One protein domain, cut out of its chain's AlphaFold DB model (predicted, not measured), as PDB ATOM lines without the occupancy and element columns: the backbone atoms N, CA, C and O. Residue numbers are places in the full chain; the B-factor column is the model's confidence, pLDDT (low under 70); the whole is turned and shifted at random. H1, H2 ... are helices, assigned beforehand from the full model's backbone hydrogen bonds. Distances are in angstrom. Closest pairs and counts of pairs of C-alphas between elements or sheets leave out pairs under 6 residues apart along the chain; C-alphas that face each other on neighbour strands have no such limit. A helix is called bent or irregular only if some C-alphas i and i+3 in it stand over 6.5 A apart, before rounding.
ATOM      1  N   GLY A  14     192.455 173.698 172.817       44.34
ATOM      2  CA  GLY A  14     191.250 173.990 173.598       44.34
ATOM      3  C   GLY A  14     191.603 174.802 174.853       44.34
ATOM      4  O   GLY A  14     192.775 174.850 175.233       44.34
ATOM      5  N   PRO A  15     190.646 175.487 175.498       39.84
ATOM      6  CA  PRO A  15     190.922 176.239 176.719       39.84
ATOM      7  C   PRO A  15     191.359 175.303 177.860       39.84
ATOM      8  O   PRO A  15     190.803 174.225 178.060       39.84
ATOM      9  N   VAL A  16     192.393 175.718 178.596       41.03
ATOM     10  CA  VAL A  16     193.018 174.931 179.668       41.03
ATOM     11  C   VAL A  16     192.265 175.145 180.980       41.03
ATOM     12  O   VAL A  16     192.220 176.259 181.494       41.03
ATOM     13  N   ILE A  17     191.770 174.063 181.581       48.75
ATOM     14  CA  ILE A  17     191.364 174.020 182.993       48.75
ATOM     15  C   ILE A  17     192.129 172.884 183.680       48.75
ATOM     16  O   ILE A  17     192.158 171.757 183.195       48.75
ATOM     17  N   ASN A  18     192.813 173.184 184.789       41.72
ATOM     18  CA  ASN A  18     193.628 172.229 185.562       41.72
ATOM     19  C   ASN A  18     194.714 171.465 184.764       41.72
ATOM     20  O   ASN A  18     194.992 170.286 185.018       41.72
ATOM     21  N   GLY A  19     195.389 172.144 183.829       46.75
ATOM     22  CA  GLY A  19     196.618 171.644 183.194       46.75
ATOM     23  C   GLY A  19     196.428 170.495 182.197       46.75
ATOM     24  O   GLY A  19     197.373 169.746 181.961       46.75
ATOM     25  N   GLY A  20     195.230 170.338 181.631       49.81
ATOM     26  CA  GLY A  20     194.965 169.478 180.479       49.81
ATOM     27  C   GLY A  20     194.170 170.235 179.416       49.81
ATOM     28  O   GLY A  20     193.337 171.076 179.751       49.81
ATOM     29  N   TYR A  21     194.444 169.951 178.144       51.69
ATOM     30  CA  TYR A  21     193.597 170.378 177.034       51.69
ATOM     31  C   TYR A  21     192.350 169.494 177.012       51.69
ATOM     32  O   TYR A  21     192.461 168.278 176.869       51.69
ATOM     33  N   VAL A  22     191.171 170.094 177.160       56.38
ATOM     34  CA  VAL A  22     189.899 169.408 176.916       56.38
ATOM     35  C   VAL A  22     189.547 169.642 175.448       56.38
ATOM     36  O   VAL A  22     189.497 170.788 174.997       56.38
ATOM     37  N   ALA A  23     189.383 168.564 174.678       60.34
ATOM     38  CA  ALA A  23     189.031 168.650 173.263       60.34
ATOM     39  C   ALA A  23     187.692 169.387 173.092       60.34
ATOM     40  O   ALA A  23     186.764 169.174 173.870       60.34
ATOM     41  N   TYR A  24     187.568 170.238 172.071       66.62
ATOM     42  CA  TYR A  24     186.338 170.998 171.804       66.62
ATOM     43  C   TYR A  24     185.098 170.096 171.655       66.62
ATOM     44  O   TYR A  24     184.017 170.440 172.122       66.62
ATOM     45  N   GLU A  25     185.276 168.905 171.082       64.81
ATOM     46  CA  GLU A  25     184.226 167.889 170.926       64.81
ATOM     47  C   GLU A  25     183.620 167.450 172.268       64.81
ATOM     48  O   GLU A  25     182.417 167.225 172.357       64.81
ATOM     49  N   TYR A  26     184.423 167.416 173.337       69.12
ATOM     50  CA  TYR A  26     183.947 167.094 174.683       69.12
ATOM     51  C   TYR A  26     183.044 168.196 175.248       69.12
ATOM     52  O   TYR A  26     182.043 167.914 175.897       69.12
ATOM     53  N   TYR A  27     183.363 169.465 174.972       74.69
ATOM     54  CA  TYR A  27     182.505 170.583 175.367       74.69
ATOM     55  C   TYR A  27     181.183 170.603 174.606       74.69
ATOM     56  O   TYR A  27     180.161 170.949 175.191       74.69
ATOM     57  N   ALA A  28     181.204 170.259 173.317       73.25
ATOM     58  CA  ALA A  28     179.990 170.171 172.514       73.25
ATOM     59  C   ALA A  28     179.052 169.081 173.058       73.25
ATOM     60  O   ALA A  28     177.904 169.384 173.362       73.25
ATOM     61  N   ALA A  29     179.573 167.872 173.296       74.94
ATOM     62  CA  ALA A  29     178.803 166.774 173.882       74.94
ATOM     63  C   ALA A  29     178.235 167.132 175.267       74.94
ATOM     64  O   ALA A  29     177.041 166.983 175.500       74.94
ATOM     65  N   LEU A  30     179.058 167.713 176.152       80.12
ATOM     66  CA  LEU A  30     178.607 168.148 177.477       80.12
ATOM     67  C   LEU A  30     177.481 169.188 177.394       80.12
ATOM     68  O   LEU A  30     176.536 169.154 178.177       80.12
ATOM     69  N   LYS A  31     177.581 170.134 176.454       83.31
ATOM     70  CA  LYS A  31     176.550 171.154 176.255       83.31
ATOM     71  C   LYS A  31     175.234 170.530 175.790       83.31
ATOM     72  O   LYS A  31     174.182 170.948 176.272       83.31
ATOM     73  N   ASP A  32     175.296 169.557 174.887       82.56
ATOM     74  CA  ASP A  32     174.117 168.853 174.382       82.56
ATOM     75  C   ASP A  32     173.454 168.014 175.486       82.56
ATOM     76  O   ASP A  32     172.231 168.055 175.638       82.56
ATOM     77  N   ASP A  33     174.244 167.340 176.326       81.81
ATOM     78  CA  ASP A  33     173.738 166.592 177.482       81.81
ATOM     79  C   ASP A  33     173.081 167.516 178.514       81.81
ATOM     80  O   ASP A  33     171.964 167.253 178.967       81.81
ATOM     81  N   CYS A  34     173.712 168.652 178.836       86.38
ATOM     82  CA  CYS A  34     173.109 169.663 179.703       86.38
ATOM     83  C   CYS A  34     171.798 170.209 179.124       86.38
ATOM     84  O   CYS A  34     170.840 170.398 179.870       86.38
ATOM     85  N   ALA A  35     171.735 170.454 177.813       87.62
ATOM     86  CA  ALA A  35     170.522 170.940 177.163       87.62
ATOM     87  C   ALA A  35     169.385 169.908 177.235       87.62
ATOM     88  O   ALA A  35     168.245 170.276 177.511       87.62
ATOM     89  N   ARG A  36     169.691 168.617 177.047       86.12
ATOM     90  CA  ARG A  36     168.723 167.521 177.199       86.12
ATOM     91  C   ARG A  36     168.200 167.402 178.631       86.12
ATOM     92  O   ARG A  36     166.993 167.315 178.824       86.12
ATOM     93  N   LEU A  37     169.090 167.432 179.623       88.62
ATOM     94  CA  LEU A  37     168.708 167.370 181.038       88.62
ATOM     95  C   LEU A  37     167.870 168.583 181.456       88.62
ATOM     96  O   LEU A  37     166.881 168.435 182.172       88.62
ATOM     97  N   ALA A  38     168.232 169.776 180.979       88.75
ATOM     98  CA  ALA A  38     167.460 170.989 181.220       88.75
ATOM     99  C   ALA A  38     166.063 170.899 180.590       88.75
ATOM    100  O   ALA A  38     165.081 171.246 181.238       88.75
ATOM    101  N   ALA A  39     165.957 170.372 179.366       87.81
ATOM    102  CA  ALA A  39     164.672 170.170 178.705       87.81
ATOM    103  C   ALA A  39     163.765 169.191 179.473       87.81
ATOM    104  O   ALA A  39     162.585 169.475 179.650       87.81
ATOM    105  N   GLU A  40     164.306 168.078 179.982       88.69
ATOM    106  CA  GLU A  40     163.543 167.137 180.822       88.69
ATOM    107  C   GLU A  40     163.156 167.726 182.187       88.69
ATOM    108  O   GLU A  40     162.134 167.341 182.755       88.69
ATOM    109  N   SER A  41     163.955 168.658 182.712       88.38
ATOM    110  CA  SER A  41     163.721 169.285 184.020       88.38
ATOM    111  C   SER A  41     162.762 170.476 183.962       88.38
ATOM    112  O   SER A  41     162.152 170.805 184.976       88.38
ATOM    113  N   ALA A  42     162.576 171.088 182.789       92.25
ATOM    114  CA  ALA A  42     161.698 172.246 182.599       92.25
ATOM    115  C   ALA A  42     160.235 171.966 182.996       92.25
ATOM    116  O   ALA A  42     159.538 172.850 183.496       92.25
ATOM    117  N   ALA A  43     159.776 170.723 182.818       89.62
ATOM    118  CA  ALA A  43     158.448 170.285 183.242       89.62
ATOM    119  C   ALA A  43     158.285 170.315 184.773       89.62
ATOM    120  O   ALA A  43     157.234 170.706 185.274       89.62
ATOM    121  N   TYR A  44     159.331 169.949 185.525       91.94
ATOM    122  CA  TYR A  44     159.309 170.039 186.987       91.94
ATOM    123  C   TYR A  44     159.353 171.488 187.465       91.94
ATOM    124  O   TYR A  44     158.644 171.821 188.406       91.94
ATOM    125  N   GLU A  45     160.155 172.341 186.825       94.50
ATOM    126  CA  GLU A  45     160.199 173.775 187.141       94.50
ATOM    127  C   GLU A  45     158.815 174.409 186.964       94.50
ATOM    128  O   GLU A  45     158.285 174.987 187.906       94.50
ATOM    129  N   SER A  46     158.171 174.155 185.820       94.06
ATOM    130  CA  SER A  46     156.809 174.630 185.544       94.06
ATOM    131  C   SER A  46     155.798 174.126 186.580       94.06
ATOM    132  O   SER A  46     154.957 174.887 187.048       94.06
ATOM    133  N   PHE A  47     155.900 172.854 186.978       96.31
ATOM    134  CA  PHE A  47     155.033 172.276 188.004       96.31
ATOM    135  C   PHE A  47     155.231 172.946 189.368       96.31
ATOM    136  O   PHE A  47     154.259 173.302 190.029       96.31
ATOM    137  N   PHE A  48     156.481 173.140 189.801       95.62
ATOM    138  CA  PHE A  48     156.765 173.796 191.076       95.62
ATOM    139  C   PHE A  48     156.334 175.259 191.079       95.62
ATOM    140  O   PHE A  48     155.788 175.702 192.087       95.62
ATOM    141  N   ASP A  49     156.510 175.979 189.972       96.69
ATOM    142  CA  ASP A  49     156.040 177.356 189.839       96.69
ATOM    143  C   ASP A  49     154.518 177.441 190.010       96.69
ATOM    144  O   ASP A  49     154.044 178.242 190.815       96.69
ATOM    145  N   SER A  50     153.753 176.555 189.360       95.00
ATOM    146  CA  SER A  50     152.295 176.487 189.542       95.00
ATOM    147  C   SER A  50     151.896 176.155 190.983       95.00
ATOM    148  O   SER A  50     150.984 176.767 191.533       95.00
ATOM    149  N   MET A  51     152.594 175.226 191.637       95.38
ATOM    150  CA  MET A  51     152.312 174.872 193.036       95.38
ATOM    151  C   MET A  51     152.652 176.017 194.004       95.38
ATOM    152  O   MET A  51     151.961 176.210 195.006       95.38
ATOM    153  N   ILE A  52     153.706 176.787 193.717       95.50
ATOM    154  CA  ILE A  52     154.085 177.975 194.492       95.50
ATOM    155  C   ILE A  52     153.056 179.091 194.297       95.50
ATOM    156  O   ILE A  52     152.707 179.743 195.278       95.50
ATOM    157  N   GLU A  53     152.558 179.299 193.078       95.00
ATOM    158  CA  GLU A  53     151.507 180.280 192.774       95.00
ATOM    159  C   GLU A  53     150.219 179.971 193.548       95.00
ATOM    160  O   GLU A  53     149.722 180.825 194.279       95.00
ATOM    161  N   VAL A  54     149.761 178.716 193.512       93.62
ATOM    162  CA  VAL A  54     148.615 178.242 194.309       93.62
ATOM    163  C   VAL A  54     148.815 178.529 195.799       93.62
ATOM    164  O   VAL A  54     147.936 179.078 196.468       93.62
ATOM    165  N   ALA A  55     149.989 178.183 196.337       93.81
ATOM    166  CA  ALA A  55     150.298 178.408 197.744       93.81
ATOM    167  C   ALA A  55     150.369 179.903 198.099       93.81
ATOM    168  O   ALA A  55     150.002 180.292 199.210       93.81
ATOM    169  N   TRP A  56     150.845 180.736 197.172       95.25
ATOM    170  CA  TRP A  56     150.930 182.184 197.331       95.25
ATOM    171  C   TRP A  56     149.548 182.839 197.370       95.25
ATOM    172  O   TRP A  56     149.298 183.693 198.225       95.25
ATOM    173  N   ASP A  57     148.644 182.401 196.498       94.62
ATOM    174  CA  ASP A  57     147.263 182.886 196.441       94.62
ATOM    175  C   ASP A  57     146.404 182.369 197.607       94.62
ATOM    176  O   ASP A  57     145.306 182.873 197.858       94.62
ATOM    177  N   GLY A  58     146.934 181.414 198.381       92.06
ATOM    178  CA  GLY A  58     146.253 180.800 199.516       92.06
ATOM    179  C   GLY A  58     145.130 179.860 199.087       92.06
ATOM    180  O   GLY A  58     144.206 179.626 199.871       92.06
ATOM    181  N   ASP A  59     145.198 179.358 197.855       90.69
ATOM    182  CA  ASP A  59     144.214 178.434 197.315       90.69
ATOM    183  C   ASP A  59     144.458 177.010 197.837       90.69
ATOM    184  O   ASP A  59     145.555 176.645 198.274       90.69
ATOM    185  N   SER A  60     143.400 176.206 197.850       91.19
ATOM    186  CA  SER A  60     143.434 174.828 198.326       91.19
ATOM    187  C   SER A  60     143.218 173.894 197.154       91.19
ATOM    188  O   SER A  60     142.100 173.782 196.666       91.19
ATOM    189  N   ILE A  61     144.261 173.163 196.781       94.56
ATOM    190  CA  ILE A  61     144.196 172.163 195.715       94.56
ATOM    191  C   ILE A  61     144.071 170.753 196.283       94.56
ATOM    192  O   ILE A  61     144.647 170.433 197.330       94.56
ATOM    193  N   ASP A  62     143.313 169.909 195.592       94.94
ATOM    194  CA  ASP A  62     143.201 168.488 195.900       94.94
ATOM    195  C   ASP A  62     144.079 167.616 194.981       94.94
ATOM    196  O   ASP A  62     144.900 168.100 194.201       94.94
ATOM    197  N   GLY A  63     143.964 166.291 195.114       92.62
ATOM    198  CA  GLY A  63     144.741 165.360 194.293       92.62
ATOM    199  C   GLY A  63     144.421 165.435 192.795       92.62
ATOM    200  O   GLY A  63     145.317 165.216 191.985       92.62
ATOM    201  N   GLY A  64     143.181 165.764 192.426       93.25
ATOM    202  CA  GLY A  64     142.761 165.913 191.033       93.25
ATOM    203  C   GLY A  64     143.285 167.204 190.406       93.25
ATOM    204  O   GLY A  64     143.694 167.201 189.247       93.25
ATOM    205  N   ASP A  65     143.357 168.286 191.179       94.81
ATOM    206  CA  ASP A  65     144.002 169.526 190.738       94.81
ATOM    207  C   ASP A  65     145.503 169.307 190.487       94.81
ATOM    208  O   ASP A  65     146.040 169.717 189.456       94.81
ATOM    209  N   ILE A  66     146.182 168.587 191.390       95.56
ATOM    210  CA  ILE A  66     147.599 168.220 191.233       95.56
ATOM    211  C   ILE A  66     147.813 167.372 189.974       95.56
ATOM    212  O   ILE A  66     148.781 167.592 189.242       95.56
ATOM    213  N   GLU A  67     146.920 166.417 189.707       95.00
ATOM    214  CA  GLU A  67     146.951 165.592 188.497       95.00
ATOM    215  C   GLU A  67     146.825 166.451 187.230       95.00
ATOM    216  O   GLU A  67     147.643 166.327 186.317       95.00
ATOM    217  N   GLN A  68     145.873 167.387 187.195       94.94
ATOM    218  CA  GLN A  68     145.696 168.295 186.058       94.94
ATOM    219  C   GLN A  68     146.906 169.204 185.834       94.94
ATOM    220  O   GLN A  68     147.334 169.391 184.691       94.94
ATOM    221  N   ILE A  69     147.501 169.737 186.903       95.75
ATOM    222  CA  ILE A  69     148.727 170.537 186.804       95.75
ATOM    223  C   ILE A  69     149.859 169.665 186.244       95.75
ATOM    224  O   ILE A  69     150.519 170.063 185.282       95.75
ATOM    225  N   ALA A  70     150.042 168.444 186.753       95.50
ATOM    226  CA  ALA A  70     151.065 167.520 186.265       95.50
ATOM    227  C   ALA A  70     150.877 167.136 184.782       95.50
ATOM    228  O   ALA A  70     151.869 167.068 184.048       95.50
ATOM    229  N   LEU A  71     149.632 166.938 184.325       95.06
ATOM    230  CA  LEU A  71     149.293 166.746 182.907       95.06
ATOM    231  C   LEU A  71     149.677 167.971 182.077       95.06
ATOM    232  O   LEU A  71     150.326 167.841 181.039       95.06
ATOM    233  N   SER A  72     149.319 169.169 182.549       94.69
ATOM    234  CA  SER A  72     149.595 170.424 181.843       94.69
ATOM    235  C   SER A  72     151.096 170.697 181.687       94.69
ATOM    236  O   SER A  72     151.531 171.209 180.656       94.69
ATOM    237  N   CYS A  73     151.900 170.284 182.671       93.75
ATOM    238  CA  CYS A  73     153.356 170.379 182.633       93.75
ATOM    239  C   CYS A  73     154.018 169.245 181.830       93.75
ATOM    240  O   CYS A  73     155.226 169.288 181.603       93.75
ATOM    241  N   GLY A  74     153.266 168.221 181.410       92.25
ATOM    242  CA  GLY A  74     153.788 167.053 180.694       92.25
ATOM    243  C   GLY A  74     154.556 166.056 181.572       92.25
ATOM    244  O   GLY A  74     155.287 165.212 181.048       92.25
ATOM    245  N   LEU A  75     154.410 166.132 182.900       93.31
ATOM    246  CA  LEU A  75     155.034 165.194 183.843       93.31
ATOM    247  C   LEU A  75     154.368 163.817 183.821       93.31
ATOM    248  O   LEU A  75     155.024 162.800 184.061       93.31
TER     249      LEU A  75
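AT A GLANCE: This is residues 14 to 75 of the 172 residues of an uncharacterized protein of Biostraticola tofi (UniProt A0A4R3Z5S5). One long helix, H1, kinked near residue 41, makes most of the length of a hook-like shape; after residue 57, where H1 stops, a tight link turns back, and the short helix H2 folds back toward the second half of H1. At the other end, before H1, residues 16 to 21 stick out as a small loop. The printed part has 62 residues, with two named helices in the order H1, H2 and no named strand; the class is all helix. The whole is extended, with a radius of gyration of the C-alphas of 19.2 A and spans of 55 by 21 by 11 A.

IN THESE COORDINATES: Start at C-alpha 14, at (191.250, 173.990, 173.598); soon after it, residues 16 to 17 pair with residues 20 to 21, antiparallel, in stretches too short to be named. Find C-alpha 24 at (186.338, 170.998, 171.804); from there H1, residues 24 to 57, runs 47.7 A to C-alpha 57 at (147.263, 182.886, 196.441). Near residue 41 you meet its kink of 35 degrees; H1 is neither bent nor irregular, but only just: C-alphas 40 and 43 are 6.5 A apart. A tight link of 5 residues leads to H2, residues 63 to 72, which ends with C-alpha 72 at (149.595, 170.424, 181.843).

HOW THE PARTS SIT: Look at residues 47 to 50, the part of H1 that alone touches H2. The two helices only just touch, with 3 pairs of C-alphas within 8 A; the closest are those of Phe 47 and Ala 70, 6.4 A apart. They run opposite ways at a steep tilt of 37 degrees, only just beyond shallow, and form a helical hairpin. In H2 every O i to N i+4 pair is within hydrogen-bond range; in H1, 28 of 30 are.

THE WHOLE: Compare C-alphas 19 and 60, the two farthest apart, at 55.4 A; the outline is a rod, but only just. Residues 28 to 39 and 52 to 57, which belong to H1, also stand free, as does residue 58. The printed part has no cut. The model's mean pLDDT over the printed part is 82.8, and residues 14 to 26 are under 70.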